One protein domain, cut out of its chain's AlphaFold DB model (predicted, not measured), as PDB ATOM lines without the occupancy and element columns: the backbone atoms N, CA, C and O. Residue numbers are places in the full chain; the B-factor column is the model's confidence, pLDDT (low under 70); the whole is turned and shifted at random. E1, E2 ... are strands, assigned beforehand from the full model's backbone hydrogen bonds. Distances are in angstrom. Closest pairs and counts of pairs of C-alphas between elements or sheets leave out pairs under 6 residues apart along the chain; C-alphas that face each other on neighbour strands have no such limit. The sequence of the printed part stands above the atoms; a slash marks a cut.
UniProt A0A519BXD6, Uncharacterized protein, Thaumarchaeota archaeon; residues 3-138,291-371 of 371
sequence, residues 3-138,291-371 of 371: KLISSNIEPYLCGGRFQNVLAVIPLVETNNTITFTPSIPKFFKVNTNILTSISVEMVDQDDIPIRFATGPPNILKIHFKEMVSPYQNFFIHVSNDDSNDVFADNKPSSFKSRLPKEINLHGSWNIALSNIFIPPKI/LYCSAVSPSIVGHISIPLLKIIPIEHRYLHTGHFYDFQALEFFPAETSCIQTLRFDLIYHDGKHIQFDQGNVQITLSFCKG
ATOM      1  N   LYS A   3      -8.449  27.177  22.048       92.88
ATOM      2  CA  LYS A   3      -8.210  28.474  21.405       92.88
ATOM      3  C   LYS A   3      -9.534  29.013  20.870       92.88
ATOM      4  O   LYS A   3     -10.246  28.314  20.153       92.88
ATOM      5  N   LEU A   4      -9.856  30.258  21.207       94.62
ATOM      6  CA  LEU A   4     -10.933  31.008  20.568       94.62
ATOM      7  C   LEU A   4     -10.354  31.735  19.358       94.62
ATOM      8  O   LEU A   4      -9.500  32.601  19.533       94.62
ATOM      9  N   ILE A   5     -10.807  31.412  18.154       95.62
ATOM     10  CA  ILE A   5     -10.385  32.059  16.907       95.62
ATOM     11  C   ILE A   5     -11.504  32.979  16.436       95.62
ATOM     12  O   ILE A   5     -12.660  32.574  16.426       95.62
ATOM     13  N   SER A   6     -11.192  34.208  16.030       95.06
ATOM     14  CA  SER A   6     -12.182  35.112  15.441       95.06
ATOM     15  C   SER A   6     -11.644  35.786  14.192       95.06
ATOM     16  O   SER A   6     -10.713  36.578  14.259       95.06
ATOM     17  N   SER A   7     -12.279  35.558  13.047       93.25
ATOM     18  CA  SER A   7     -11.918  36.215  11.784       93.25
ATOM     19  C   SER A   7     -12.190  37.726  11.774       93.25
ATOM     20  O   SER A   7     -11.855  38.389  10.798       93.25
ATOM     21  N   ASN A   8     -12.775  38.283  12.841       93.31
ATOM     22  CA  ASN A   8     -13.090  39.705  12.984       93.31
ATOM     23  C   ASN A   8     -11.942  40.550  13.569       93.31
ATOM     24  O   ASN A   8     -12.039  41.778  13.589       93.31
ATOM     25  N   ILE A   9     -10.872  39.926  14.071       92.56
ATOM     26  CA  ILE A   9      -9.686  40.643  14.565       92.56
ATOM     27  C   ILE A   9      -8.568  40.616  13.526       92.56
ATOM     28  O   ILE A   9      -8.501  39.705  12.705       92.56
ATOM     29  N   GLU A  10      -7.677  41.601  13.549       89.56
ATOM     30  CA  GLU A  10      -6.442  41.564  12.773       89.56
ATOM     31  C   GLU A  10      -5.571  40.399  13.258       89.56
ATOM     32  O   GLU A  10      -5.441  40.182  14.469       89.56
ATOM     33  N   PRO A  11      -4.987  39.623  12.331       88.56
ATOM     34  CA  PRO A  11      -4.136  38.524  12.725       88.56
ATOM     35  C   PRO A  11      -2.874  39.079  13.390       88.56
ATOM     36  O   PRO A  11      -2.251  40.022  12.901       88.56
ATOM     37  N   TYR A  12      -2.484  38.475  14.504       86.81
ATOM     38  CA  TYR A  12      -1.269  38.812  15.233       86.81
ATOM     39  C   TYR A  12      -0.416  37.565  15.421       86.81
ATOM     40  O   TYR A  12      -0.734  36.482  14.923       86.81
ATOM     41  N   LEU A  13       0.723  37.739  16.078       83.19
ATOM     42  CA  LEU A  13       1.737  36.715  16.108       83.19
ATOM     43  C   LEU A  13       1.473  35.625  17.146       83.19
ATOM     44  O   LEU A  13       1.583  35.869  18.347       83.19
ATOM     45  N   CYS A  14       1.194  34.419  16.651       82.69
ATOM     46  CA  CYS A  14       0.973  33.218  17.444       82.69
ATOM     47  C   CYS A  14       1.697  32.027  16.818       82.69
ATOM     48  O   CYS A  14       1.381  31.626  15.696       82.69
ATOM     49  N   GLY A  15       2.609  31.399  17.549       72.38
ATOM     50  CA  GLY A  15       3.169  30.116  17.133       72.38
ATOM     51  C   GLY A  15       4.056  30.196  15.884       72.38
ATOM     52  O   GLY A  15       3.959  29.343  15.008       72.38
ATOM     53  N   GLY A  16       4.796  31.295  15.697       75.06
ATOM     54  CA  GLY A  16       5.581  31.536  14.474       75.06
ATOM     55  C   GLY A  16       4.758  31.849  13.211       75.06
ATOM     56  O   GLY A  16       5.324  32.004  12.131       75.06
ATOM     57  N   ARG A  17       3.432  31.995  13.314       83.81
ATOM     58  CA  ARG A  17       2.536  32.370  12.206       83.81
ATOM     59  C   ARG A  17       1.558  33.469  12.630       83.81
ATOM     60  O   ARG A  17       1.388  33.761  13.812       83.81
ATOM     61  N   PHE A  18       0.929  34.111  11.654       87.19
ATOM     62  CA  PHE A  18      -0.123  35.094  11.906       87.19
ATOM     63  C   PHE A  18      -1.460  34.374  12.101       87.19
ATOM     64  O   PHE A  18      -1.861  33.589  11.244       87.19
ATOM     65  N   GLN A  19      -2.129  34.609  13.231       90.50
ATOM     66  CA  GLN A  19      -3.405  33.975  13.578       90.50
ATOM     67  C   GLN A  19      -4.356  34.967  14.242       90.50
ATOM     68  O   GLN A  19      -3.938  35.973  14.812       90.50
ATOM     69  N   ASN A  20      -5.647  34.644  14.234       93.12
ATOM     70  CA  ASN A  20      -6.698  35.473  14.816       93.12
ATOM     71  C   ASN A  20      -7.190  34.903  16.164       93.12
ATOM     72  O   ASN A  20      -8.387  34.712  16.370       93.12
ATOM     73  N   VAL A  21      -6.263  34.588  17.078       93.00
ATOM     74  CA  VAL A  21      -6.577  33.971  18.383       93.00
ATOM     75  C   VAL A  21      -7.087  35.027  19.374       93.00
ATOM     76  O   VAL A  21      -6.312  35.802  19.917       93.00
ATOM     77  N   LEU A  22      -8.379  35.052  19.676       91.88
ATOM     78  CA  LEU A  22      -8.970  35.978  20.646       91.88
ATOM     79  C   LEU A  22      -8.575  35.645  22.096       91.88
ATOM     80  O   LEU A  22      -8.324  36.538  22.902       91.88
ATOM     81  N   ALA A  23      -8.534  34.358  22.442       90.56
ATOM     82  CA  ALA A  23      -8.160  33.893  23.776       90.56
ATOM     83  C   ALA A  23      -7.661  32.445  23.743       90.56
ATOM     84  O   ALA A  23      -8.056  31.664  22.878       90.56
ATOM     85  N   VAL A  24      -6.844  32.083  24.733       89.00
ATOM     86  CA  VAL A  24      -6.479  30.695  25.035       89.00
ATOM     87  C   VAL A  24      -7.052  30.367  26.406       89.00
ATOM     88  O   VAL A  24      -6.744  31.042  27.386       89.00
ATOM     89  N   ILE A  25      -7.923  29.366  26.451       89.94
ATOM     90  CA  ILE A  25      -8.639  28.927  27.642       89.94
ATOM     91  C   ILE A  25      -7.981  27.637  28.146       89.94
ATOM     92  O   ILE A  25      -7.946  26.634  27.415       89.94
ATOM     93  N   PRO A  26      -7.462  27.618  29.384       84.38
ATOM     94  CA  PRO A  26      -6.975  26.390  29.982       84.38
ATOM     95  C   PRO A  26      -8.135  25.421  30.220       84.38
ATOM     96  O   PRO A  26      -9.195  25.798  30.719       84.38
ATOM     97  N   LEU A  27      -7.921  24.155  29.865       81.88
ATOM     98  CA  LEU A  27      -8.812  23.073  30.272       81.88
ATOM     99  C   LEU A  27      -8.385  22.663  31.677       81.88
ATOM    100  O   LEU A  27      -7.404  21.945  31.836       81.88
ATOM    101  N   VAL A  28      -9.074  23.184  32.686       72.50
ATOM    102  CA  VAL A  28      -8.899  22.729  34.066       72.50
ATOM    103  C   VAL A  28      -9.944  21.644  34.314       72.50
ATOM    104  O   VAL A  28     -11.111  21.843  33.979       72.50
ATOM    105  N   GLU A  29      -9.530  20.499  34.860       65.00
ATOM    106  CA  GLU A  29     -10.387  19.339  35.168       65.00
ATOM    107  C   GLU A  29     -11.364  19.622  36.320       65.00
ATOM    108  O   GLU A  29     -11.338  18.985  37.370       65.00
ATOM    109  N   THR A  30     -12.231  20.615  36.165       56.56
ATOM    110  CA  THR A  30     -13.233  20.936  37.174       56.56
ATOM    111  C   THR A  30     -14.579  21.170  36.510       56.56
ATOM    112  O   THR A  30     -14.803  22.210  35.896       56.56
ATOM    113  N   ASN A  31     -15.488  20.217  36.730       63.06
ATOM    114  CA  ASN A  31     -16.927  20.275  36.453       63.06
ATOM    115  C   ASN A  31     -17.353  20.206  34.975       63.06
ATOM    116  O   ASN A  31     -16.572  20.363  34.046       63.06
ATOM    117  N   ASN A  32     -18.658  19.996  34.773       77.50
ATOM    118  CA  ASN A  32     -19.310  19.919  33.457       77.50
ATOM    119  C   ASN A  32     -19.362  21.267  32.703       77.50
ATOM    120  O   ASN A  32     -19.859  21.311  31.580       77.50
ATOM    121  N   THR A  33     -18.886  22.361  33.310       81.88
ATOM    122  CA  THR A  33     -18.923  23.712  32.736       81.88
ATOM    123  C   THR A  33     -17.579  24.399  32.929       81.88
ATOM    124  O   THR A  33     -17.119  24.555  34.059       81.88
ATOM    125  N   ILE A  34     -16.994  24.890  31.836       85.62
ATOM    126  CA  ILE A  34     -15.767  25.691  31.859       85.62
ATOM    127  C   ILE A  34     -16.162  27.165  31.909       85.62
ATOM    128  O   ILE A  34     -16.811  27.673  30.996       85.62
ATOM    129  N   THR A  35     -15.773  27.863  32.976       87.56
ATOM    130  CA  THR A  35     -15.899  29.324  33.067       87.56
ATOM    131  C   THR A  35     -14.511  29.936  33.015       87.56
ATOM    132  O   THR A  35     -13.650  29.576  33.814       87.56
ATOM    133  N   PHE A  36     -14.298  30.868  32.089       89.31
ATOM    134  CA  PHE A  36     -13.023  31.553  31.928       89.31
ATOM    135  C   PHE A  36     -13.234  33.054  31.756       89.31
ATOM    136  O   PHE A  36     -13.970  33.492  30.872       89.31
ATOM    137  N   THR A  37     -12.535  33.825  32.583       89.56
ATOM    138  CA  THR A  37     -12.419  35.277  32.466       89.56
ATOM    139  C   THR A  37     -10.931  35.600  32.543       89.56
ATOM    140  O   THR A  37     -10.316  35.244  33.548       89.56
ATOM    141  N   PRO A  38     -10.337  36.240  31.522       87.06
ATOM    142  CA  PRO A  38      -8.929  36.606  31.575       87.06
ATOM    143  C   PRO A  38      -8.696  37.641  32.681       87.06
ATOM    144  O   PRO A  38      -9.490  38.569  32.850       87.06
ATOM    145  N   SER A  39      -7.585  37.500  33.400       86.12
ATOM    146  CA  SER A  39      -7.179  38.395  34.490       86.12
ATOM    147  C   SER A  39      -6.960  39.822  34.005       86.12
ATOM    148  O   SER A  39      -7.273  40.783  34.706       86.12
ATOM    149  N   ILE A  40      -6.446  39.958  32.782       84.56
ATOM    150  CA  ILE A  40      -6.214  41.239  32.126       84.56
ATOM    151  C   ILE A  40      -6.986  41.261  30.806       84.56
ATOM    152  O   ILE A  40      -6.777  40.379  29.964       84.56
ATOM    153  N   PRO A  41      -7.852  42.265  30.577       84.50
ATOM    154  CA  PRO A  41      -8.522  42.438  29.296       84.50
ATOM    155  C   PRO A  41      -7.507  42.612  28.162       84.50
ATOM    156  O   PRO A  41      -6.705  43.548  28.165       84.50
ATOM    157  N   LYS A  42      -7.567  41.724  27.168       86.56
ATOM    158  CA  LYS A  42      -6.776  41.825  25.938       86.56
ATOM    159  C   LYS A  42      -7.634  42.458  24.854       86.56
ATOM    160  O   LYS A  42      -8.724  41.972  24.559       86.56
ATOM    161  N   PHE A  43      -7.141  43.546  24.275       88.31
ATOM    162  CA  PHE A  43      -7.797  44.221  23.161       88.31
ATOM    163  C   PHE A  43      -7.030  43.935  21.880       88.31
ATOM    164  O   PHE A  43      -5.813  44.098  21.827       88.31
ATOM    165  N   PHE A  44      -7.767  43.540  20.851       88.56
ATOM    166  CA  PHE A  44      -7.240  43.263  19.524       88.56
ATOM    167  C   PHE A  44      -7.855  44.252  18.549       88.56
ATOM    168  O   PHE A  44      -9.022  44.630  18.688       88.56
ATOM    169  N   LYS A  45      -7.065  44.691  17.573       88.56
ATOM    170  CA  LYS A  45      -7.577  45.554  16.517       88.56
ATOM    171  C   LYS A  45      -8.560  44.751  15.672       88.56
ATOM    172  O   LYS A  45      -8.281  43.609  15.326       88.56
ATOM    173  N   VAL A  46      -9.718  45.328  15.380       90.06
ATOM    174  CA  VAL A  46     -10.696  44.733  14.465       90.06
ATOM    175  C   VAL A  46     -10.245  44.947  13.022       90.06
ATOM    176  O   VAL A  46      -9.652  45.978  12.708       90.06
ATOM    177  N   ASN A  47     -10.522  43.987  12.142       89.25
ATOM    178  CA  ASN A  47     -10.159  44.092  10.724       89.25
ATOM    179  C   ASN A  47     -11.150  44.930   9.894       89.25
ATOM    180  O   ASN A  47     -10.924  45.146   8.702       89.25
ATOM    181  N   THR A  48     -12.234  45.415  10.507       86.94
ATOM    182  CA  THR A  48     -13.227  46.296   9.883       86.94
ATOM    183  C   THR A  48     -13.580  47.474  10.792       86.94
ATOM    184  O   THR A  48     -13.560  47.370  12.014       86.94
ATOM    185  N   ASN A  49     -13.976  48.599  10.192       85.25
ATOM    186  CA  ASN A  49     -14.505  49.755  10.934       85.25
ATOM    187  C   ASN A  49     -15.996  49.608  11.286       85.25
ATOM    188  O   ASN A  49     -16.536  50.397  12.054       85.25
ATOM    189  N   ILE A  50     -16.675  48.624  10.690       87.69
ATOM    190  CA  ILE A  50     -18.092  48.333  10.899       87.69
ATOM    191  C   ILE A  50     -18.209  46.838  11.169       87.69
ATOM    192  O   ILE A  50     -17.832  46.018  10.327       87.69
ATOM    193  N   LEU A  51     -18.738  46.486  12.336       86.62
ATOM    194  CA  LEU A  51     -18.930  45.103  12.749       86.62
ATOM    195  C   LEU A  51     -20.420  44.757  12.692       86.62
ATOM    196  O   LEU A  51     -21.192  45.162  13.554       86.62
ATOM    197  N   THR A  52     -20.827  44.029  11.655       90.62
ATOM    198  CA  THR A  52     -22.222  43.587  11.469       90.62
ATOM    199  C   THR A  52     -22.469  42.178  11.995       90.62
ATOM    200  O   THR A  52     -23.600  41.825  12.316       90.62
ATOM    201  N   SER A  53     -21.417  41.364  12.082       91.00
ATOM    202  CA  SER A  53     -21.466  39.988  12.569       91.00
ATOM    203  C   SER A  53     -20.155  39.624  13.258       91.00
ATOM    204  O   SER A  53     -19.098  40.160  12.921       91.00
ATOM    205  N   ILE A  54     -20.241  38.721  14.235       90.00
ATOM    206  CA  ILE A  54     -19.099  38.182  14.972       90.00
ATOM    207  C   ILE A  54     -19.082  36.676  14.746       90.00
ATOM    208  O   ILE A  54     -20.077  36.000  15.004       90.00
ATOM    209  N   SER A  55     -17.949  36.162  14.285       91.81
ATOM    210  CA  SER A  55     -17.686  34.735  14.173       91.81
ATOM    211  C   SER A  55     -16.579  34.365  15.152       91.81
ATOM    212  O   SER A  55     -15.520  35.001  15.179       91.81
ATOM    213  N   VAL A  56     -16.851  33.362  15.985       94.56
ATOM    214  CA  VAL A  56     -15.868  32.782  16.898       94.56
ATOM    215  C   VAL A  56     -15.911  31.271  16.759       94.56
ATOM    216  O   VAL A  56     -16.969  30.659  16.898       94.56
ATOM    217  N   GLU A  57     -14.752  30.686  16.508       95.62
ATOM    218  CA  GLU A  57     -14.531  29.250  16.455       95.62
ATOM    219  C   GLU A  57     -13.747  28.806  17.692       95.62
ATOM    220  O   GLU A  57     -12.883  29.530  18.188       95.62
ATOM    221  N   MET A  58     -14.060  27.619  18.210       95.31
ATOM    222  CA  MET A  58     -13.308  26.998  19.298       95.31
ATOM    223  C   MET A  58     -12.529  25.822  18.729       95.31
ATOM    224  O   MET A  58     -13.136  24.860  18.259       95.31
ATOM    225  N   VAL A  59     -11.203  25.892  18.783       94.94
ATOM    226  CA  VAL A  59     -10.313  24.822  18.314       94.94
ATOM    227  C   VAL A  59      -9.448  24.316  19.463       94.94
ATOM    228  O   VAL A  59      -9.216  25.032  20.440       94.94
ATOM    229  N   ASP A  60      -8.982  23.077  19.379       91.38
ATOM    230  CA  ASP A  60      -8.002  22.543  20.319       91.38
ATOM    231  C   ASP A  60      -6.580  23.046  20.006       91.38
ATOM    232  O   ASP A  60      -6.369  23.959  19.203       91.38
ATOM    233  N   GLN A  61      -5.579  22.495  20.690       84.38
ATOM    234  CA  GLN A  61      -4.180  22.887  20.510       84.38
ATOM    235  C   GLN A  61      -3.658  22.638  19.085       84.38
ATOM    236  O   GLN A  61      -2.845  23.437  18.615       84.38
ATOM    237  N   ASP A  62      -4.207  21.642  18.390       87.25
ATOM    238  CA  ASP A  62      -3.816  21.181  17.056       87.25
ATOM    239  C   ASP A  62      -4.646  21.851  15.940       87.25
ATOM    240  O   ASP A  62      -4.645  21.406  14.795       87.25
ATOM    241  N   ASP A  63      -5.350  22.943  16.272       90.12
ATOM    242  CA  ASP A  63      -6.281  23.665  15.390       90.12
ATOM    243  C   ASP A  63      -7.490  22.833  14.935       90.12
ATOM    244  O   ASP A  63      -8.153  23.184  13.957       90.12
ATOM    245  N   ILE A  64      -7.822  21.749  15.642       94.44
ATOM    246  CA  ILE A  64      -8.978  20.923  15.302       94.44
ATOM    247  C   ILE A  64     -10.230  21.530  15.954       94.44
ATOM    248  O   ILE A  64     -10.239  21.767  17.168       94.44
ATOM    249  N   PRO A  65     -11.317  21.778  15.197       95.88
ATOM    250  CA  PRO A  65     -12.548  22.329  15.753       95.88
ATOM    251  C   PRO A  65     -13.147  21.431  16.836       95.88
ATOM    252  O   PRO A  65     -13.384  20.236  16.627       95.88
ATOM    253  N   ILE A  66     -13.447  22.021  17.991       93.69
ATOM    254  CA  ILE A  66     -14.013  21.303  19.131       93.69
ATOM    255  C   ILE A  66     -15.481  20.991  18.860       93.69
ATOM    256  O   ILE A  66     -16.301  21.873  18.603       93.69
ATOM    257  N   ARG A  67     -15.831  19.710  18.982       91.00
ATOM    258  CA  ARG A  67     -17.211  19.234  18.865       91.00
ATOM    259  C   ARG A  67     -17.819  19.075  20.251       91.00
ATOM    260  O   ARG A  67     -17.604  18.066  20.917       91.00
ATOM    261  N   PHE A  68     -18.585  20.073  20.681       86.06
ATOM    262  CA  PHE A  68     -19.349  19.982  21.922       86.06
ATOM    263  C   PHE A  68     -20.498  18.978  21.778       86.06
ATOM    264  O   PHE A  68     -21.182  18.942  20.753       86.06
ATOM    265  N   ALA A  69     -20.723  18.179  22.821       87.25
ATOM    266  CA  ALA A  69     -21.956  17.415  22.948       87.25
ATOM    267  C   ALA A  69     -23.152  18.367  23.122       87.25
ATOM    268  O   ALA A  69     -22.994  19.514  23.543       87.25
ATOM    269  N   THR A  70     -24.360  17.886  22.824       88.50
ATOM    270  CA  THR A  70     -25.588  18.647  23.077       88.50
ATOM    271  C   THR A  70     -25.675  19.027  24.554       88.50
ATOM    272  O   THR A  70     -25.557  18.169  25.429       88.50
ATOM    273  N   GLY A  71     -25.909  20.305  24.836       86.62
ATOM    274  CA  GLY A  71     -25.933  20.823  26.196       86.62
ATOM    275  C   GLY A  71     -26.384  22.282  26.262       86.62
ATOM    276  O   GLY A  71     -26.926  22.807  25.287       86.62
ATOM    277  N   PRO A  72     -26.187  22.937  27.419       87.62
ATOM    278  CA  PRO A  72     -26.427  24.367  27.581       87.62
ATOM    279  C   PRO A  72     -25.647  25.210  26.555       87.62
ATOM    280  O   PRO A  72     -24.608  24.771  26.059       87.62
ATOM    281  N   PRO A  73     -26.114  26.431  26.240       88.81
ATOM    282  CA  PRO A  73     -25.433  27.294  25.284       88.81
ATOM    283  C   PRO A  73     -24.054  27.732  25.792       88.81
ATOM    284  O   PRO A  73     -23.884  28.069  26.965       88.81
ATOM    285  N   ASN A  74     -23.092  27.818  24.874       89.62
ATOM    286  CA  ASN A  74     -21.822  28.493  25.119       89.62
ATOM    287  C   ASN A  74     -22.063  30.006  25.193       89.62
ATOM    288  O   ASN A  74     -22.592  30.600  24.252       89.62
ATOM    289  N   ILE A  75     -21.671  30.635  26.300       91.69
ATOM    290  CA  ILE A  75     -21.843  32.077  26.508       91.69
ATOM    291  C   ILE A  75     -20.480  32.753  26.394       91.69
ATOM    292  O   ILE A  75     -19.585  32.498  27.196       91.69
ATOM    293  N   LEU A  76     -20.349  33.660  25.426       92.12
ATOM    294  CA  LEU A  76     -19.160  34.485  25.238       92.12
ATOM    295  C   LEU A  76     -19.516  35.960  25.439       92.12
ATOM    296  O   LEU A  76     -20.424  36.481  24.794       92.12
ATOM    297  N   LYS A  77     -18.789  36.641  26.329       93.06
ATOM    298  CA  LYS A  77     -18.905  38.089  26.549       93.06
ATOM    299  C   LYS A  77     -17.690  38.784  25.938       93.06
ATOM    300  O   LYS A  77     -16.573  38.564  26.394       93.06
ATOM    301  N   ILE A  78     -17.910  39.606  24.913       91.25
ATOM    302  CA  ILE A  78     -16.858  40.351  24.202       91.25
ATOM    303  C   ILE A  78     -17.024  41.837  24.502       91.25
ATOM    304  O   ILE A  78     -18.134  42.364  24.448       91.25
ATOM    305  N   HIS A  79     -15.921  42.511  24.826       90.81
ATOM    306  CA  HIS A  79     -15.905  43.947  25.092       90.81
ATOM    307  C   HIS A  79     -15.320  44.693  23.889       90.81
ATOM    308  O   HIS A  79     -14.231  44.365  23.424       90.81
ATOM    309  N   PHE A  80     -16.020  45.729  23.428       88.69
ATOM    310  CA  PHE A  80     -15.546  46.630  22.379       88.69
ATOM    311  C   PHE A  80     -15.024  47.920  22.997       88.69
ATOM    312  O   PHE A  80     -15.641  48.479  23.904       88.69
ATOM    313  N   LYS A  81     -13.875  48.387  22.508       88.00
ATOM    314  CA  LYS A  81     -13.234  49.616  22.970       88.00
ATOM    315  C   LYS A  81     -12.619  50.341  21.782       88.00
ATOM    316  O   LYS A  81     -11.942  49.720  20.967       88.00
ATOM    317  N   GLU A  82     -12.830  51.650  21.718       85.31
ATOM    318  CA  GLU A  82     -12.145  52.509  20.756       85.31
ATOM    319  C   GLU A  82     -10.632  52.508  21.031       85.31
ATOM    320  O   GLU A  82     -10.184  52.735  22.162       85.31
ATOM    321  N   MET A  83      -9.831  52.211  20.006       75.81
ATOM    322  CA  MET A  83      -8.372  52.231  20.112       75.81
ATOM    323  C   MET A  83      -7.845  53.629  19.797       75.81
ATOM    324  O   MET A  83      -7.833  54.050  18.646       75.81
ATOM    325  N   VAL A  84      -7.347  54.317  20.827       70.81
ATOM    326  CA  VAL A  84      -6.773  55.672  20.717       70.81
ATOM    327  C   VAL A  84      -5.497  55.689  19.851       70.81
ATOM    328  O   VAL A  84      -5.175  56.702  19.238       70.81
ATOM    329  N   SER A  85      -4.776  54.563  19.745       62.47
ATOM    330  CA  SER A  85      -3.678  54.383  18.788       62.47
ATOM    331  C   SER A  85      -3.443  52.898  18.469       62.47
ATOM    332  O   SER A  85      -3.363  52.091  19.397       62.47
ATOM    333  N   PRO A  86      -3.270  52.515  17.190       56.62
ATOM    334  CA  PRO A  86      -3.048  51.124  16.789       56.62
ATOM    335  C   PRO A  86      -1.654  50.572  17.147       56.62
ATOM    336  O   PRO A  86      -1.431  49.378  16.989       56.62
ATOM    337  N   TYR A  87      -0.717  51.408  17.620       58.41
ATOM    338  CA  TYR A  87       0.690  51.029  17.853       58.41
ATOM    339  C   TYR A  87       1.137  51.121  19.313       58.41
ATOM    340  O   TYR A  87       2.336  51.148  19.577       58.41
ATOM    341  N   GLN A  88       0.212  51.235  20.267       74.94
ATOM    342  CA  GLN A  88       0.618  51.337  21.668       74.94
ATOM    343  C   GLN A  88       0.876  49.981  22.301       74.94
ATOM    344  O   GLN A  88       1.817  49.893  23.072       74.94
ATOM    345  N   ASN A  89       0.111  48.941  21.959       86.00
ATOM    346  CA  ASN A  89       0.277  47.622  22.562       86.00
ATOM    347  C   ASN A  89       0.037  46.500  21.554       86.00
ATOM    348  O   ASN A  89      -0.868  46.598  20.727       86.00
ATOM    349  N   PHE A  90       0.788  45.408  21.668       88.69
ATOM    350  CA  PHE A  90       0.499  44.163  20.958       88.69
ATOM    351  C   PHE A  90       0.928  42.952  21.790       88.69
ATOM    352  O   PHE A  90       1.601  43.085  22.813       88.69
ATOM    353  N   PHE A  91       0.518  41.763  21.356       90.81
ATOM    354  CA  PHE A  91       0.860  40.509  22.017       90.81
ATOM    355  C   PHE A  91       1.636  39.600  21.072       90.81
ATOM    356  O   PHE A  91       1.404  39.606  19.863       90.81
ATOM    357  N   ILE A  92       2.536  38.804  21.642       92.62
ATOM    358  CA  ILE A  92       3.167  37.684  20.949       92.62
ATOM    359  C   ILE A  92       2.888  36.426  21.759       92.62
ATOM    360  O   ILE A  92       3.232  36.369  22.937       92.62
ATOM    361  N   HIS A  93       2.310  35.416  21.117       92.56
ATOM    362  CA  HIS A  93       2.205  34.074  21.671       92.56
ATOM    363  C   HIS A  93       3.261  33.172  21.032       92.56
ATOM    364  O   HIS A  93       3.311  33.034  19.809       92.56
ATOM    365  N   VAL A  94       4.063  32.512  21.862       94.44
ATOM    366  CA  VAL A  94       5.081  31.544  21.436       94.44
ATOM    367  C   VAL A  94       5.013  30.259  22.247       94.44
ATOM    368  O   VAL A  94       4.451  30.237  23.341       94.44
ATOM    369  N   SER A  95       5.590  29.195  21.714       93.88
ATOM    370  CA  SER A  95       5.750  27.911  22.383       93.88
ATOM    371  C   SER A  95       7.091  27.263  22.051       93.88
ATOM    372  O   SER A  95       7.736  27.650  21.074       93.88
ATOM    373  N   ASN A  96       7.510  26.269  22.836       93.12
ATOM    374  CA  ASN A  96       8.717  25.498  22.518       93.12
ATOM    375  C   ASN A  96       8.557  24.584  21.295       93.12
ATOM    376  O   ASN A  96       9.564  24.056  20.836       93.12
ATOM    377  N   ASP A  97       7.333  24.374  20.802       91.62
ATOM    378  CA  ASP A  97       7.090  23.599  19.579       91.62
ATOM    379  C   ASP A  97       7.081  24.484  18.325       91.62
ATOM    380  O   ASP A  97       7.075  23.992  17.192       91.62
ATOM    381  N   ASP A  98       7.102  25.803  18.512       86.88
ATOM    382  CA  ASP A  98       7.218  26.738  17.409       86.88
ATOM    383  C   ASP A  98       8.591  26.612  16.763       86.88
ATOM    384  O   ASP A  98       9.614  26.530  17.441       86.88
ATOM    385  N   SER A  99       8.638  26.753  15.438       87.62
ATOM    386  CA  SER A  99       9.904  26.797  14.699       87.62
ATOM    387  C   SER A  99      10.785  25.552  14.890       87.62
ATOM    388  O   SER A  99      11.996  25.644  14.696       87.62
ATOM    389  N   ASN A 100      10.220  24.392  15.254       88.19
ATOM    390  CA  ASN A 100      10.962  23.127  15.369       88.19
ATOM    391  C   ASN A 100      11.604  22.686  14.039       88.19
ATOM    392  O   ASN A 100      12.595  21.961  14.039       88.19
ATOM    393  N   ASP A 101      11.078  23.159  12.905       90.00
ATOM    394  CA  ASP A 101      11.679  23.016  11.575       90.00
ATOM    395  C   ASP A 101      13.010  23.779  11.430       90.00
ATOM    396  O   ASP A 101      13.834  23.440  10.582       90.00
ATOM    397  N   VAL A 102      13.232  24.798  12.265       93.19
ATOM    398  CA  VAL A 102      14.426  25.659  12.274       93.19
ATOM    399  C   VAL A 102      15.343  25.339  13.453       93.19
ATOM    400  O   VAL A 102      16.564  25.336  13.304       93.19
ATOM    401  N   PHE A 103      14.761  25.093  14.626       94.25
ATOM    402  CA  PHE A 103      15.450  24.885  15.897       94.25
ATOM    403  C   PHE A 103      15.127  23.491  16.439       94.25
ATOM    404  O   PHE A 103      14.356  23.323  17.380       94.25
ATOM    405  N   ALA A 104      15.728  22.472  15.823       94.12
ATOM    406  CA  ALA A 104      15.500  21.069  16.180       94.12
ATOM    407  C   ALA A 104      15.967  20.701  17.606       94.12
ATOM    408  O   ALA A 104      15.636  19.628  18.104       94.12
ATOM    409  N   ASP A 105      16.756  21.562  18.253       94.44
ATOM    410  CA  ASP A 105      17.261  21.400  19.617       94.44
ATOM    411  C   ASP A 105      16.372  22.049  20.692       94.44
ATOM    412  O   ASP A 105      16.730  22.005  21.873       94.44
ATOM    413  N   ASN A 106      15.224  22.624  20.306       95.12
ATOM    414  CA  ASN A 106      14.265  23.213  21.234       95.12
ATOM    415  C   ASN A 106      13.839  22.210  22.314       95.12
ATOM    416  O   ASN A 106      13.444  21.075  22.045       95.12
ATOM    417  N   LYS A 107      13.885  22.663  23.567       94.94
ATOM    418  CA  LYS A 107      13.385  21.937  24.737       94.94
ATOM    419  C   LYS A 107      12.377  22.815  25.470       94.94
ATOM    420  O   LYS A 107      12.542  24.033  25.476       94.94
ATOM    421  N   PRO A 108      11.408  22.243  26.202       94.88
ATOM    422  CA  PRO A 108      10.464  23.048  26.982       94.88
ATOM    423  C   PRO A 108      11.137  24.028  27.964       94.88
ATOM    424  O   PRO A 108      10.584  25.078  28.265       94.88
ATOM    425  N   SER A 109      12.353  23.729  28.436       95.56
ATOM    426  CA  SER A 109      13.126  24.596  29.338       95.56
ATOM    427  C   SER A 109      14.141  25.529  28.679       95.56
ATOM    428  O   SER A 109      14.738  26.356  29.372       95.56
ATOM    429  N   SER A 110      14.380  25.397  27.376       97.00
ATOM    430  CA  SER A 110      15.250  26.288  26.606       97.00
ATOM    431  C   SER A 110      14.871  26.183  25.140       97.00
ATOM    432  O   SER A 110      15.092  25.146  24.509       97.00
ATOM    433  N   PHE A 111      14.259  27.235  24.606       97.31
ATOM    434  CA  PHE A 111      13.773  27.224  23.234       97.31
ATOM    435  C   PHE A 111      13.881  28.587  22.569       97.31
ATOM    436  O   PHE A 111      13.961  29.638  23.216       97.31
ATOM    437  N   LYS A 112      13.874  28.550  21.240       96.94
ATOM    438  CA  LYS A 112      13.824  29.710  20.364       96.94
ATOM    439  C   LYS A 112      12.565  29.642  19.513       96.94
ATOM    440  O   LYS A 112      12.221  28.587  18.993       96.94
ATOM    441  N   SER A 113      11.921  30.787  19.326       95.00
ATOM    442  CA  SER A 113      10.806  30.943  18.393       95.00
ATOM    443  C   SER A 113      11.167  32.013  17.369       95.00
ATOM    444  O   SER A 113      11.514  33.145  17.732       95.00
ATOM    445  N   ARG A 114      11.140  31.644  16.081       94.19
ATOM    446  CA  ARG A 114      11.373  32.561  14.965       94.19
ATOM    447  C   ARG A 114      10.045  33.173  14.557       94.19
ATOM    448  O   ARG A 114       9.101  32.484  14.175       94.19
ATOM    449  N   LEU A 115       9.998  34.493  14.581       92.56
ATOM    450  CA  LEU A 115       8.870  35.253  14.088       92.56
ATOM    451  C   LEU A 115       8.852  35.199  12.541       92.56
ATOM    452  O   LEU A 115       9.903  35.322  11.907       92.56
ATOM    453  N   PRO A 116       7.674  35.058  11.909       88.81
ATOM    454  CA  PRO A 116       7.501  35.002  10.457       88.81
ATOM    455  C   PRO A 116       7.914  36.305   9.772       88.81
ATOM    456  O   PRO A 116       8.296  36.296   8.604       88.81
ATOM    457  N   LYS A 117       7.862  37.426  10.495       89.25
ATOM    458  CA  LYS A 117       8.422  38.703  10.071       89.25
ATOM    459  C   LYS A 117       9.139  39.353  11.243       89.25
ATOM    460  O   LYS A 117       8.691  39.255  12.383       89.25
ATOM    461  N   GLU A 118      10.230  40.035  10.933       92.12
ATOM    462  CA  GLU A 118      10.909  40.914  11.869       92.12
ATOM    463  C   GLU A 118       9.980  42.061  12.312       92.12
ATOM    464  O   GLU A 118       9.333  42.721  11.490       92.12
ATOM    465  N   ILE A 119       9.891  42.273  13.624       91.12
ATOM    466  CA  ILE A 119       9.111  43.341  14.246       91.12
ATOM    467  C   ILE A 119      10.058  44.477  14.602       91.12
ATOM    468  O   ILE A 119      10.962  44.296  15.414       91.12
ATOM    469  N   ASN A 120       9.813  45.656  14.038       91.56
ATOM    470  CA  ASN A 120      10.561  46.861  14.366       91.56
ATOM    471  C   ASN A 120       9.944  47.551  15.594       91.56
ATOM    472  O   ASN A 120       8.810  48.029  15.555       91.56
ATOM    473  N   LEU A 121      10.716  47.603  16.671       91.69
ATOM    474  CA  LEU A 121      10.426  48.260  17.939       91.69
ATOM    475  C   LEU A 121      11.088  49.643  18.006       91.69
ATOM    476  O   LEU A 121      11.817  49.955  18.943       91.69
ATOM    477  N   HIS A 122      10.858  50.498  17.009       88.62
ATOM    478  CA  HIS A 122      11.388  51.860  17.036       88.62
ATOM    479  C   HIS A 122      10.800  52.668  18.209       88.62
ATOM    480  O   HIS A 122       9.575  52.808  18.340       88.62
ATOM    481  N   GLY A 123      11.682  53.270  19.009       89.00
ATOM    482  CA  GLY A 123      11.350  54.029  20.218       89.00
ATOM    483  C   GLY A 123      11.461  53.192  21.494       89.00
ATOM    484  O   GLY A 123      12.005  52.093  21.482       89.00
ATOM    485  N   SER A 124      10.946  53.724  22.599       91.56
ATOM    486  CA  SER A 124      10.954  53.029  23.887       91.56
ATOM    487  C   SER A 124       9.815  52.020  23.938       91.56
ATOM    488  O   SER A 124       8.645  52.400  23.963       91.56
ATOM    489  N   TRP A 125      10.151  50.737  23.938       95.31
ATOM    490  CA  TRP A 125       9.195  49.652  24.128       95.31
ATOM    491  C   TRP A 125       9.482  48.942  25.433       95.31
ATOM    492  O   TRP A 125      10.640  48.747  25.794       95.31
ATOM    493  N   ASN A 126       8.419  48.524  26.107       95.69
ATOM    494  CA  ASN A 126       8.500  47.630  27.239       95.69
ATOM    495  C   ASN A 126       7.797  46.311  26.924       95.69
ATOM    496  O   ASN A 126       6.846  46.253  26.144       95.69
ATOM    497  N   ILE A 127       8.264  45.254  27.568       96.50
ATOM    498  CA  ILE A 127       7.806  43.880  27.439       96.50
ATOM    499  C   ILE A 127       7.436  43.350  28.826       96.50
ATOM    500  O   ILE A 127       8.142  43.588  29.802       96.50
ATOM    501  N   ALA A 128       6.332  42.617  28.917       96.88
ATOM    502  CA  ALA A 128       5.908  41.919  30.123       96.88
ATOM    503  C   ALA A 128       5.435  40.501  29.798       96.88
ATOM    504  O   ALA A 128       4.885  40.241  28.724       96.88
ATOM    505  N   LEU A 129       5.585  39.585  30.755       97.31
ATOM    506  CA  LEU A 129       4.952  38.271  30.688       97.31
ATOM    507  C   LEU A 129       3.470  38.400  31.057       97.31
ATOM    508  O   LEU A 129       3.147  38.706  32.203       97.31
ATOM    509  N   SER A 130       2.573  38.148  30.102       94.75
ATOM    510  CA  SER A 130       1.125  38.161  30.348       94.75
ATOM    511  C   SER A 130       0.641  36.844  30.931       94.75
ATOM    512  O   SER A 130      -0.105  36.845  31.906       94.75
ATOM    513  N   ASN A 131       1.055  35.729  30.337       94.44
ATOM    514  CA  ASN A 131       0.748  34.407  30.856       94.44
ATOM    515  C   ASN A 131       1.778  33.377  30.399       94.44
ATOM    516  O   ASN A 131       2.512  33.597  29.430       94.44
ATOM    517  N   ILE A 132       1.819  32.263  31.122       95.38
ATOM    518  CA  ILE A 132       2.628  31.097  30.781       95.38
ATOM    519  C   ILE A 132       1.894  29.815  31.167       95.38
ATOM    520  O   ILE A 132       1.346  29.707  32.264       95.38
ATOM    521  N   PHE A 133       1.910  28.830  30.276       93.38
ATOM    522  CA  PHE A 133       1.562  27.455  30.599       93.38
ATOM    523  C   PHE A 133       2.837  26.672  30.911       93.38
ATOM    524  O   PHE A 133       3.749  26.625  30.085       93.38
ATOM    525  N   ILE A 134       2.896  26.066  32.096       92.75
ATOM    526  CA  ILE A 134       3.974  25.171  32.515       92.75
ATOM    527  C   ILE A 134       3.430  23.738  32.503       92.75
ATOM    528  O   ILE A 134       2.433  23.476  33.185       92.75
ATOM    529  N   PRO A 135       4.048  22.814  31.749       91.12
ATOM    530  CA  PRO A 135       3.560  21.449  31.644       91.12
ATOM    531  C   PRO A 135       3.723  20.676  32.966       91.12
ATOM    532  O   PRO A 135       4.501  21.077  33.839       91.12
ATOM    533  N   PRO A 136       2.978  19.567  33.135       88.31
ATOM    534  CA  PRO A 136       3.116  18.699  34.298       88.31
ATOM    535  C   PRO A 136       4.474  17.985  34.327       88.31
ATOM    536  O   PRO A 136       5.274  18.071  33.398       88.31
ATOM    537  N   LYS A 137       4.698  17.207  35.390       87.31
ATOM    538  CA  LYS A 137       5.831  16.289  35.562       87.31
ATOM    539  C   LYS A 137       7.186  16.978  35.437       87.31
ATOM    540  O   LYS A 137       8.088  16.529  34.730       87.31
ATOM    541  N   ILE A 138       7.328  18.082  36.165       89.56
ATOM    542  CA  ILE A 138       8.633  18.687  36.416       89.56
ATOM    543  C   ILE A 138       9.467  17.678  37.212       89.56
ATOM    544  O   ILE A 138       8.998  17.145  38.226       89.56
ATOM    545  N   LEU A 291      12.300  32.741  34.590       97.81
ATOM    546  CA  LEU A 291      12.097  32.850  33.154       97.81
ATOM    547  C   LEU A 291      12.966  33.979  32.604       97.81
ATOM    548  O   LEU A 291      12.736  35.149  32.912       97.81
ATOM    549  N   TYR A 292      13.919  33.627  31.752       97.94
ATOM    550  CA  TYR A 292      14.748  34.569  31.006       97.94
ATOM    551  C   TYR A 292      14.192  34.758  29.597       97.94
ATOM    552  O   TYR A 292      13.627  33.826  29.022       97.94
ATOM    553  N   CYS A 293      14.362  35.955  29.035       97.88
ATOM    554  CA  CYS A 293      13.939  36.263  27.671       97.88
ATOM    555  C   CYS A 293      14.950  37.181  26.984       97.88
ATOM    556  O   CYS A 293      15.250  38.257  27.492       97.88
ATOM    557  N   SER A 294      15.426  36.809  25.794       96.56
ATOM    558  CA  SER A 294      16.430  37.599  25.060       96.56
ATOM    559  C   SER A 294      15.961  38.982  24.603       96.56
ATOM    560  O   SER A 294      16.791  39.797  24.220       96.56
ATOM    561  N   ALA A 295      14.652  39.241  24.587       96.00
ATOM    562  CA  ALA A 295      14.101  40.542  24.208       96.00
ATOM    563  C   ALA A 295      14.048  41.548  25.368       96.00
ATOM    564  O   ALA A 295      13.693  42.700  25.139       96.00
ATOM    565  N   VAL A 296      14.356  41.126  26.596       96.81
ATOM    566  CA  VAL A 296      14.319  41.973  27.795       96.81
ATOM    567  C   VAL A 296      15.692  42.574  28.046       96.81
ATOM    568  O   VAL A 296      16.687  41.847  28.047       96.81
ATOM    569  N   SER A 297      15.747  43.875  28.325       95.56
ATOM    570  CA  SER A 297      16.987  44.515  28.750       95.56
ATOM    571  C   SER A 297      17.474  43.971  30.094       95.56
ATOM    572  O   SER A 297      16.678  43.870  31.037       95.56
ATOM    573  N   PRO A 298      18.775  43.642  30.226       95.50
ATOM    574  CA  PRO A 298      19.324  43.136  31.473       95.50
ATOM    575  C   PRO A 298      19.021  44.055  32.662       95.50
ATOM    576  O   PRO A 298      19.266  45.260  32.623       95.50
ATOM    577  N   SER A 299      18.498  43.462  33.732       91.19
ATOM    578  CA  SER A 299      18.230  44.130  35.006       91.19
ATOM    579  C   SER A 299      19.152  43.575  36.089       91.19
ATOM    580  O   SER A 299      19.568  42.414  36.039       91.19
ATOM    581  N   ILE A 300      19.483  44.405  37.081       91.38
ATOM    582  CA  ILE A 300      20.345  43.993  38.193       91.38
ATOM    583  C   ILE A 300      19.536  43.121  39.155       91.38
ATOM    584  O   ILE A 300      18.570  43.578  39.762       91.38
ATOM    585  N   VAL A 301      19.970  41.873  39.323       87.12
ATOM    586  CA  VAL A 301      19.430  40.922  40.297       87.12
ATOM    587  C   VAL A 301      20.564  40.532  41.241       87.12
ATOM    588  O   VAL A 301      21.490  39.808  40.875       87.12
ATOM    589  N   GLY A 302      20.529  41.057  42.466       88.50
ATOM    590  CA  GLY A 302      21.646  40.925  43.401       88.50
ATOM    591  C   GLY A 302      22.890  41.652  42.883       88.50
ATOM    592  O   GLY A 302      22.917  42.878  42.862       88.50
ATOM    593  N   HIS A 303      23.917  40.901  42.476       89.56
ATOM    594  CA  HIS A 303      25.190  41.434  41.965       89.56
ATOM    595  C   HIS A 303      25.436  41.119  40.479       89.56
ATOM    596  O   HIS A 303      26.519  41.402  39.967       89.56
ATOM    597  N   ILE A 304      24.457  40.527  39.786       92.12
ATOM    598  CA  ILE A 304      24.558  40.156  38.370       92.12
ATOM    599  C   ILE A 304      23.524  40.912  37.537       92.12
ATOM    600  O   ILE A 304      22.427  41.205  38.010       92.12
ATOM    601  N   SER A 305      23.880  41.226  36.293       94.62
ATOM    602  CA  SER A 305      22.968  41.817  35.311       94.62
ATOM    603  C   SER A 305      22.471  40.724  34.371       94.62
ATOM    604  O   SER A 305      23.281  40.071  33.711       94.62
ATOM    605  N   ILE A 306      21.159  40.487  34.351       94.94
ATOM    606  CA  ILE A 306      20.545  39.376  33.616       94.94
ATOM    607  C   ILE A 306      19.205  39.774  32.979       94.94
ATOM    608  O   ILE A 306      18.463  40.562  33.567       94.94
ATOM    609  N   PRO A 307      18.844  39.220  31.804       96.56
ATOM    610  CA  PRO A 307      17.575  39.501  31.125       96.56
ATOM    611  C   PRO A 307      16.426  38.666  31.723       96.56
ATOM    612  O   PRO A 307      15.816  37.817  31.063       96.56
ATOM    613  N   LEU A 308      16.183  38.847  33.025       96.94
ATOM    614  CA  LEU A 308      15.129  38.157  33.766       96.94
ATOM    615  C   LEU A 308      13.769  38.780  33.438       96.94
ATOM    616  O   LEU A 308      13.551  39.960  33.689       96.94
ATOM    617  N   LEU A 309      12.846  37.971  32.921       97.25
ATOM    618  CA  LEU A 309      11.491  38.405  32.583       97.25
ATOM    619  C   LEU A 309      10.506  38.192  33.741       97.25
ATOM    620  O   LEU A 309       9.607  39.006  33.940       97.25
ATOM    621  N   LYS A 310      10.616  37.074  34.473       96.81
ATOM    622  CA  LYS A 310       9.708  36.764  35.589       96.81
ATOM    623  C   LYS A 310      10.284  35.711  36.536       96.81
ATOM    624  O   LYS A 310      10.989  34.803  36.099       96.81
ATOM    625  N   ILE A 311       9.904  35.786  37.812       95.75
ATOM    626  CA  ILE A 311      10.023  34.684  38.780       95.75
ATOM    627  C   ILE A 311       8.632  34.074  38.966       95.75
ATOM    628  O   ILE A 311       7.693  34.772  39.346       95.75
ATOM    629  N   ILE A 312       8.488  32.783  38.673       95.44
ATOM    630  CA  ILE A 312       7.201  32.081  38.658       95.44
ATOM    631  C   ILE A 312       7.174  31.085  39.824       95.44
ATOM    632  O   ILE A 312       8.011  30.182  39.845       95.44
ATOM    633  N   PRO A 313       6.253  31.213  40.795       92.69
ATOM    634  CA  PRO A 313       6.156  30.269  41.905       92.69
ATOM    635  C   PRO A 313       5.623  28.917  41.421       92.69
ATOM    636  O   PRO A 313       4.656  28.884  40.664       92.69
ATOM    637  N   ILE A 314       6.202  27.805  41.873       87.56
ATOM    638  CA  ILE A 314       5.680  26.459  41.593       87.56
ATOM    639  C   ILE A 314       4.749  26.050  42.731       87.56
ATOM    640  O   ILE A 314       5.154  26.022  43.892       87.56
ATOM    641  N   GLU A 315       3.514  25.679  42.404       83.31
ATOM    642  CA  GLU A 315       2.593  25.117  43.391       83.31
ATOM    643  C   GLU A 315       2.461  23.601  43.213       83.31
ATOM    644  O   GLU A 315       2.176  23.105  42.121       83.31
ATOM    645  N   HIS A 316       2.602  22.855  44.313       77.06
ATOM    646  CA  HIS A 316       2.576  21.386  44.323       77.06
ATOM    647  C   HIS A 316       1.348  20.778  43.641       77.06
ATOM    648  O   HIS A 316       1.451  19.765  42.949       77.06
ATOM    649  N   ARG A 317       0.180  21.406  43.818       76.81
ATOM    650  CA  ARG A 317      -1.094  20.912  43.279       76.81
ATOM    651  C   ARG A 317      -1.115  20.816  41.753       76.81
ATOM    652  O   ARG A 317      -1.915  20.056  41.221       76.81
ATOM    653  N   TYR A 318      -0.229  21.529  41.059       77.69
ATOM    654  CA  TYR A 318      -0.227  21.600  39.599       77.69
ATOM    655  C   TYR A 318       0.876  20.790  38.922       77.69
ATOM    656  O   TYR A 318       0.964  20.766  37.697       77.69
ATOM    657  N   LEU A 319       1.690  20.066  39.691       76.19
ATOM    658  CA  LEU A 319       2.735  19.217  39.119       76.19
ATOM    659  C   LEU A 319       2.177  18.059  38.288       76.19
ATOM    660  O   LEU A 319       2.875  17.557  37.418       76.19
ATOM    661  N   HIS A 320       0.934  17.644  38.523       78.00
ATOM    662  CA  HIS A 320       0.334  16.500  37.834       78.00
ATOM    663  C   HIS A 320      -0.431  16.898  36.568       78.00
ATOM    664  O   HIS A 320      -0.439  16.145  35.598       78.00
ATOM    665  N   THR A 321      -1.042  18.082  36.562       80.88
ATOM    666  CA  THR A 321      -1.935  18.552  35.489       80.88
ATOM    667  C   THR A 321      -1.337  19.679  34.644       80.88
ATOM    668  O   THR A 321      -1.864  19.999  33.581       80.88
ATOM    669  N   GLY A 322      -0.215  20.259  35.079       85.69
ATOM    670  CA  GLY A 322       0.326  21.490  34.525       85.69
ATOM    671  C   GLY A 322      -0.413  22.702  35.082       85.69
ATOM    672  O   GLY A 322      -1.472  22.589  35.703       85.69
ATOM    673  N   HIS A 323       0.154  23.886  34.877       89.69
ATOM    674  CA  HIS A 323      -0.441  25.121  35.366       89.69
ATOM    675  C   HIS A 323      -0.433  26.219  34.318       89.69
ATOM    676  O   HIS A 323       0.591  26.496  33.698       89.69
ATOM    677  N   PHE A 324      -1.568  26.900  34.193       89.50
ATOM    678  CA  PHE A 324      -1.677  28.132  33.434       89.50
ATOM    679  C   PHE A 324      -1.609  29.326  34.386       89.50
ATOM    680  O   PHE A 324      -2.560  29.613  35.110       89.50
ATOM    681  N   TYR A 325      -0.478  30.021  34.386       92.06
ATOM    682  CA  TYR A 325      -0.306  31.260  35.132       92.06
ATOM    683  C   TYR A 325      -0.821  32.425  34.297       92.06
ATOM    684  O   TYR A 325      -0.215  32.773  33.287       92.06
ATOM    685  N   ASP A 326      -1.915  33.036  34.742       90.81
ATOM    686  CA  ASP A 326      -2.455  34.275  34.182       90.81
ATOM    687  C   ASP A 326      -2.179  35.425  35.157       90.81
ATOM    688  O   ASP A 326      -2.772  35.497  36.236       90.81
ATOM    689  N   PHE A 327      -1.213  36.286  34.833       91.94
ATOM    690  CA  PHE A 327      -0.738  37.299  35.776       91.94
ATOM    691  C   PHE A 327      -1.679  38.505  35.792       91.94
ATOM    692  O   PHE A 327      -1.916  39.129  34.764       91.94
ATOM    693  N   GLN A 328      -2.179  38.871  36.976       88.44
ATOM    694  CA  GLN A 328      -3.045  40.045  37.164       88.44
ATOM    695  C   GLN A 328      -2.284  41.375  37.074       88.44
ATOM    696  O   GLN A 328      -2.838  42.379  36.634       88.44
ATOM    697  N   ALA A 329      -1.014  41.381  37.487       91.81
ATOM    698  CA  ALA A 329      -0.132  42.540  37.429       91.81
ATOM    699  C   ALA A 329       1.035  42.254  36.475       91.81
ATOM    700  O   ALA A 329       1.800  41.307  36.680       91.81
ATOM    701  N   LEU A 330       1.159  43.079  35.432       93.88
ATOM    702  CA  LEU A 330       2.250  42.996  34.463       93.88
ATOM    703  C   LEU A 330       3.449  43.803  34.953       93.88
ATOM    704  O   LEU A 330       3.338  44.997  35.220       93.88
ATOM    705  N   GLU A 331       4.598  43.142  35.021       94.69
ATOM    706  CA  GLU A 331       5.892  43.780  35.253       94.69
ATOM    707  C   GLU A 331       6.522  44.054  33.893       94.69
ATOM    708  O   GLU A 331       6.907  43.125  33.180       94.69
ATOM    709  N   PHE A 332       6.544  45.328  33.514       95.25
ATOM    710  CA  PHE A 332       7.104  45.777  32.250       95.25
ATOM    711  C   PHE A 332       8.591  46.086  32.405       95.25
ATOM    712  O   PHE A 332       8.984  46.863  33.274       95.25
ATOM    713  N   PHE A 333       9.392  45.509  31.517       96.19
ATOM    714  CA  PHE A 333      10.826  45.746  31.403       96.19
ATOM    715  C   PHE A 333      11.138  46.379  30.047       96.19
ATOM    716  O   PHE A 333      10.447  46.055  29.080       96.19
ATOM    717  N   PRO A 334      12.166  47.233  29.926       96.56
ATOM    718  CA  PRO A 334      12.579  47.761  28.631       96.56
ATOM    719  C   PRO A 334      12.942  46.633  27.658       96.56
ATOM    720  O   PRO A 334      13.509  45.614  28.057       96.56
ATOM    721  N   ALA A 335      12.597  46.803  26.385       95.81
ATOM    722  CA  ALA A 335      13.016  45.895  25.329       95.81
ATOM    723  C   ALA A 335      14.481  46.162  24.949       95.81
ATOM    724  O   ALA A 335      14.854  47.307  24.699       95.81
ATOM    725  N   GLU A 336      15.291  45.106  24.850       93.56
ATOM    726  CA  GLU A 336      16.734  45.218  24.578       93.56
ATOM    727  C   GLU A 336      17.040  45.656  23.146       93.56
ATOM    728  O   GLU A 336      18.005  46.368  22.877       93.56
ATOM    729  N   THR A 337      16.212  45.221  22.201       89.50
ATOM    730  CA  THR A 337      16.474  45.384  20.773       89.50
ATOM    731  C   THR A 337      15.380  46.197  20.108       89.50
ATOM    732  O   THR A 337      14.194  45.921  20.291       89.50
ATOM    733  N   SER A 338      15.768  47.112  19.221       89.69
ATOM    734  CA  SER A 338      14.838  47.841  18.351       89.69
ATOM    735  C   SER A 338      14.239  46.972  17.240       89.69
ATOM    736  O   SER A 338      13.427  47.459  16.461       89.69
ATOM    737  N   CYS A 339      14.658  45.714  17.111       93.12
ATOM    738  CA  CYS A 339      14.144  44.779  16.123       93.12
ATOM    739  C   CYS A 339      14.146  43.357  16.676       93.12
ATOM    740  O   CYS A 339      15.150  42.917  17.230       93.12
ATOM    741  N   ILE A 340      13.040  42.633  16.509       94.06
ATOM    742  CA  ILE A 340      12.903  41.256  16.982       94.06
ATOM    743  C   ILE A 340      12.472  40.370  15.821       94.06
ATOM    744  O   ILE A 340      11.378  40.522  15.283       94.06
ATOM    745  N   GLN A 341      13.303  39.386  15.488       94.94
ATOM    746  CA  GLN A 341      12.910  38.265  14.630       94.94
ATOM    747  C   GLN A 341      12.968  36.924  15.363       94.94
ATOM    748  O   GLN A 341      12.295  35.980  14.969       94.94
ATOM    749  N   THR A 342      13.771  36.797  16.416       95.81
ATOM    750  CA  THR A 342      13.881  35.557  17.191       95.81
ATOM    751  C   THR A 342      13.801  35.883  18.669       95.81
ATOM    752  O   THR A 342      14.489  36.780  19.149       95.81
ATOM    753  N   LEU A 343      12.961  35.141  19.378       96.56
ATOM    754  CA  LEU A 343      12.849  35.189  20.828       96.56
ATOM    755  C   LEU A 343      13.471  33.922  21.402       96.56
ATOM    756  O   LEU A 343      13.150  32.829  20.941       96.56
ATOM    757  N   ARG A 344      14.345  34.066  22.397       97.31
ATOM    758  CA  ARG A 344      14.899  32.953  23.167       97.31
ATOM    759  C   ARG A 344      14.365  33.007  24.590       97.31
ATOM    760  O   ARG A 344      14.400  34.074  25.203       97.31
ATOM    761  N   PHE A 345      13.963  31.852  25.102       98.19
ATOM    762  CA  PHE A 345      13.514  31.669  26.475       98.19
ATOM    763  C   PHE A 345      14.336  30.596  27.161       98.19
ATOM    764  O   PHE A 345      14.620  29.557  26.567       98.19
ATOM    765  N   ASP A 346      14.663  30.830  28.426       98.25
ATOM    766  CA  ASP A 346      15.297  29.840  29.286       98.25
ATOM    767  C   ASP A 346      14.525  29.781  30.614       98.25
ATOM    768  O   ASP A 346      14.324  30.804  31.271       98.25
ATOM    769  N   LEU A 347      14.068  28.585  30.989       97.56
ATOM    770  CA  LEU A 347      13.439  28.298  32.275       97.56
ATOM    771  C   LEU A 347      14.467  27.595  33.157       97.56
ATOM    772  O   LEU A 347      14.931  26.494  32.838       97.56
ATOM    773  N   ILE A 348      14.816  28.238  34.266       95.31
ATOM    774  CA  ILE A 348      15.953  27.872  35.110       95.31
ATOM    775  C   ILE A 348      15.496  27.716  36.566       95.31
ATOM    776  O   ILE A 348      14.680  28.498  37.063       95.31
ATOM    777  N   TYR A 349      16.024  26.712  37.262       90.31
ATOM    778  CA  TYR A 349      15.860  26.551  38.706       90.31
ATOM    779  C   TYR A 349      16.751  27.522  39.496       90.31
ATOM    780  O   TYR A 349      17.649  28.170  38.969       90.31
ATOM    781  N   HIS A 350      16.557  27.578  40.810       85.19
ATOM    782  CA  HIS A 350      17.382  28.385  41.716       85.19
ATOM    783  C   HIS A 350      18.868  28.004  41.763       85.19
ATOM    784  O   HIS A 350      19.676  28.809  42.214       85.19
ATOM    785  N   ASP A 351      19.241  26.808  41.307       83.94
ATOM    786  CA  ASP A 351      20.634  26.356  41.230       83.94
ATOM    787  C   ASP A 351      21.310  26.691  39.885       83.94
ATOM    788  O   ASP A 351      22.446  26.281  39.646       83.94
ATOM    789  N   GLY A 352      20.624  27.425  39.002       88.81
ATOM    790  CA  GLY A 352      21.139  27.825  37.693       88.81
ATOM    791  C   GLY A 352      20.989  26.767  36.596       88.81
ATOM    792  O   GLY A 352      21.381  27.023  35.458       88.81
ATOM    793  N   LYS A 353      20.411  25.594  36.887       89.81
ATOM    794  CA  LYS A 353      20.189  24.546  35.881       89.81
ATOM    795  C   LYS A 353      18.850  24.708  35.174       89.81
ATOM    796  O   LYS A 353      17.869  25.161  35.758       89.81
ATOM    797  N   HIS A 354      18.795  24.265  33.920       93.44
ATOM    798  CA  HIS A 354      17.540  24.190  33.179       93.44
ATOM    799  C   HIS A 354      16.557  23.229  33.829       93.44
ATOM    800  O   HIS A 354      16.924  22.143  34.286       93.44
ATOM    801  N   ILE A 355      15.289  23.619  33.773       92.06
ATOM    802  CA  ILE A 355      14.189  22.760  34.185       92.06
ATOM    803  C   ILE A 355      14.147  21.511  33.317       92.06
ATOM    804  O   ILE A 355      14.430  21.553  32.118       92.06
ATOM    805  N   GLN A 356      13.827  20.378  33.923       90.56
ATOM    806  CA  GLN A 356      13.604  19.146  33.186       90.56
ATOM    807  C   GLN A 356      12.139  18.751  33.324       90.56
ATOM    808  O   GLN A 356      11.572  18.795  34.416       90.56
ATOM    809  N   PHE A 357      11.536  18.413  32.193       89.69
ATOM    810  CA  PHE A 357      10.153  17.979  32.079       89.69
ATOM    811  C   PHE A 357      10.161  16.602  31.424       89.69
ATOM    812  O   PHE A 357      10.898  16.415  30.453       89.69
ATOM    813  N   ASP A 358       9.330  15.677  31.907       85.62
ATOM    814  CA  ASP A 358       9.165  14.378  31.240       85.62
ATOM    815  C   ASP A 358       8.585  14.568  29.825       85.62
ATOM    816  O   ASP A 358       8.978  13.892  28.876       85.62
ATOM    817  N   GLN A 359       7.611  15.476  29.698       84.00
ATOM    818  CA  GLN A 359       6.873  15.752  28.467       84.00
ATOM    819  C   GLN A 359       6.067  17.052  28.588       84.00
ATOM    820  O   GLN A 359       5.806  17.541  29.687       84.00
ATOM    821  N   GLY A 360       5.590  17.551  27.448       87.56
ATOM    822  CA  GLY A 360       4.657  18.669  27.364       87.56
ATOM    823  C   GLY A 360       5.266  19.912  26.730       87.56
ATOM    824  O   GLY A 360       6.461  19.974  26.454       87.56
ATOM    825  N   ASN A 361       4.404  20.893  26.489       90.00
ATOM    826  CA  ASN A 361       4.743  22.131  25.807       90.00
ATOM    827  C   ASN A 361       4.634  23.308  26.791       90.00
ATOM    828  O   ASN A 361       3.670  23.394  27.551       90.00
ATOM    829  N   VAL A 362       5.627  24.195  26.785       93.88
ATOM    830  CA  VAL A 362       5.603  25.504  27.441       93.88
ATOM    831  C   VAL A 362       5.100  26.548  26.453       93.88
ATOM    832  O   VAL A 362       5.716  26.782  25.412       93.88
ATOM    833  N   GLN A 363       4.021  27.236  26.824       93.75
ATOM    834  CA  GLN A 363       3.435  28.321  26.032       93.75
ATOM    835  C   GLN A 363       3.565  29.641  26.772       93.75
ATOM    836  O   GLN A 363       3.259  29.711  27.957       93.75
ATOM    837  N   ILE A 364       3.994  30.689  26.080       95.75
ATOM    838  CA  ILE A 364       4.270  32.008  26.647       95.75
ATOM    839  C   ILE A 364       3.507  33.059  25.846       95.75
ATOM    840  O   ILE A 364       3.636  33.125  24.624       95.75
ATOM    841  N   THR A 365       2.774  33.935  26.538       95.06
ATOM    842  CA  THR A 365       2.259  35.173  25.944       95.06
ATOM    843  C   THR A 365       3.000  36.378  26.504       95.06
ATOM    844  O   THR A 365       2.940  36.663  27.702       95.06
ATOM    845  N   LEU A 366       3.633  37.132  25.615       95.88
ATOM    846  CA  LEU A 366       4.261  38.415  25.900       95.88
ATOM    847  C   LEU A 366       3.308  39.559  25.562       95.88
ATOM    848  O   LEU A 366       2.608  39.515  24.550       95.88
ATOM    849  N   SER A 367       3.307  40.592  26.397       94.38
ATOM    850  CA  SER A 367       2.660  41.874  26.133       94.38
ATOM    851  C   SER A 367       3.732  42.919  25.875       94.38
ATOM    852  O   SER A 367       4.624  43.103  26.698       94.38
ATOM    853  N   PHE A 368       3.639  43.593  24.736       93.81
ATOM    854  CA  PHE A 368       4.479  44.730  24.394       93.81
ATOM    855  C   PHE A 368       3.661  46.001  24.543       93.81
ATOM    856  O   PHE A 368       2.527  46.047  24.064       93.81
ATOM    857  N   CYS A 369       4.241  47.019  25.172       92.25
ATOM    858  CA  CYS A 369       3.674  48.356  25.253       92.25
ATOM    859  C   CYS A 369       4.714  49.413  24.884       92.25
ATOM    860  O   CYS A 369       5.906  49.253  25.145       92.25
ATOM    861  N   LYS A 370       4.270  50.501  24.263       90.12
ATOM    862  CA  LYS A 370       5.119  51.656  23.988       90.12
ATOM    863  C   LYS A 370       5.199  52.534  25.240       90.12
ATOM    864  O   LYS A 370       4.157  52.869  25.806       90.12
ATOM    865  N   GLY A 371       6.425  52.832  25.669       81.00
ATOM    866  CA  GLY A 371       6.744  53.644  26.848       81.00
ATOM    867  C   GLY A 371       6.626  55.142  26.634       81.00
ATOM    868  O   GLY A 371       6.539  55.584  25.461       81.00
TER     869      GLY A 371
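Overview. This is residues 3 to 138 and 291 to 371 of the 371 residues of an uncharacterized protein of Thaumarchaeota archaeon (UniProt A0A519BXD6). With little regular structure, the model has two lobes: a sandwich of strongly twisted sheets, mixed E3 E2 E6 E15 E8 E13 and antiparallel E7 E14 E9 E12, and loops round the small antiparallel sheet E4 E1 E5. Hairpin E10 and E11 lies at the far end. The printed part has 217 residues, of which 82 are in the named strands E1 to E15, in that order along the chain, with no named helix, and its class is all strand; it is compact, with a radius of gyration of the C-alphas of 17.9 A and spans of 55 by 42 by 34 A.

Along the chain. E1, residues 3 to 5, begins at C-alpha (-8.210, 28.474, 21.405). Then come E2 12-14, E3 17-19, E4 21-25, E5 57-59, E6 89-95, E7 110-120, E8 125-134, 26.4 A long, E9 291-293, E10 299-301, E11 304-306, E12 308-313, E13 323-326, E14 339-348 and E15 363-370, ending at (5.119, 51.656, 23.988).

Arrangement. A jelly roll, nested antiparallel pairs, joins E6 with E15 (N 92 to O 366, 3.0 A), E7 with E14, E8 with E13, E9 with E12.

Size, cuts and confidence. Residues 139 to 290 are cut out, leaving 14.9 A between C-alphas 138 and 291. Residues 29 to 31 and 85 to 87 have pLDDT under 70.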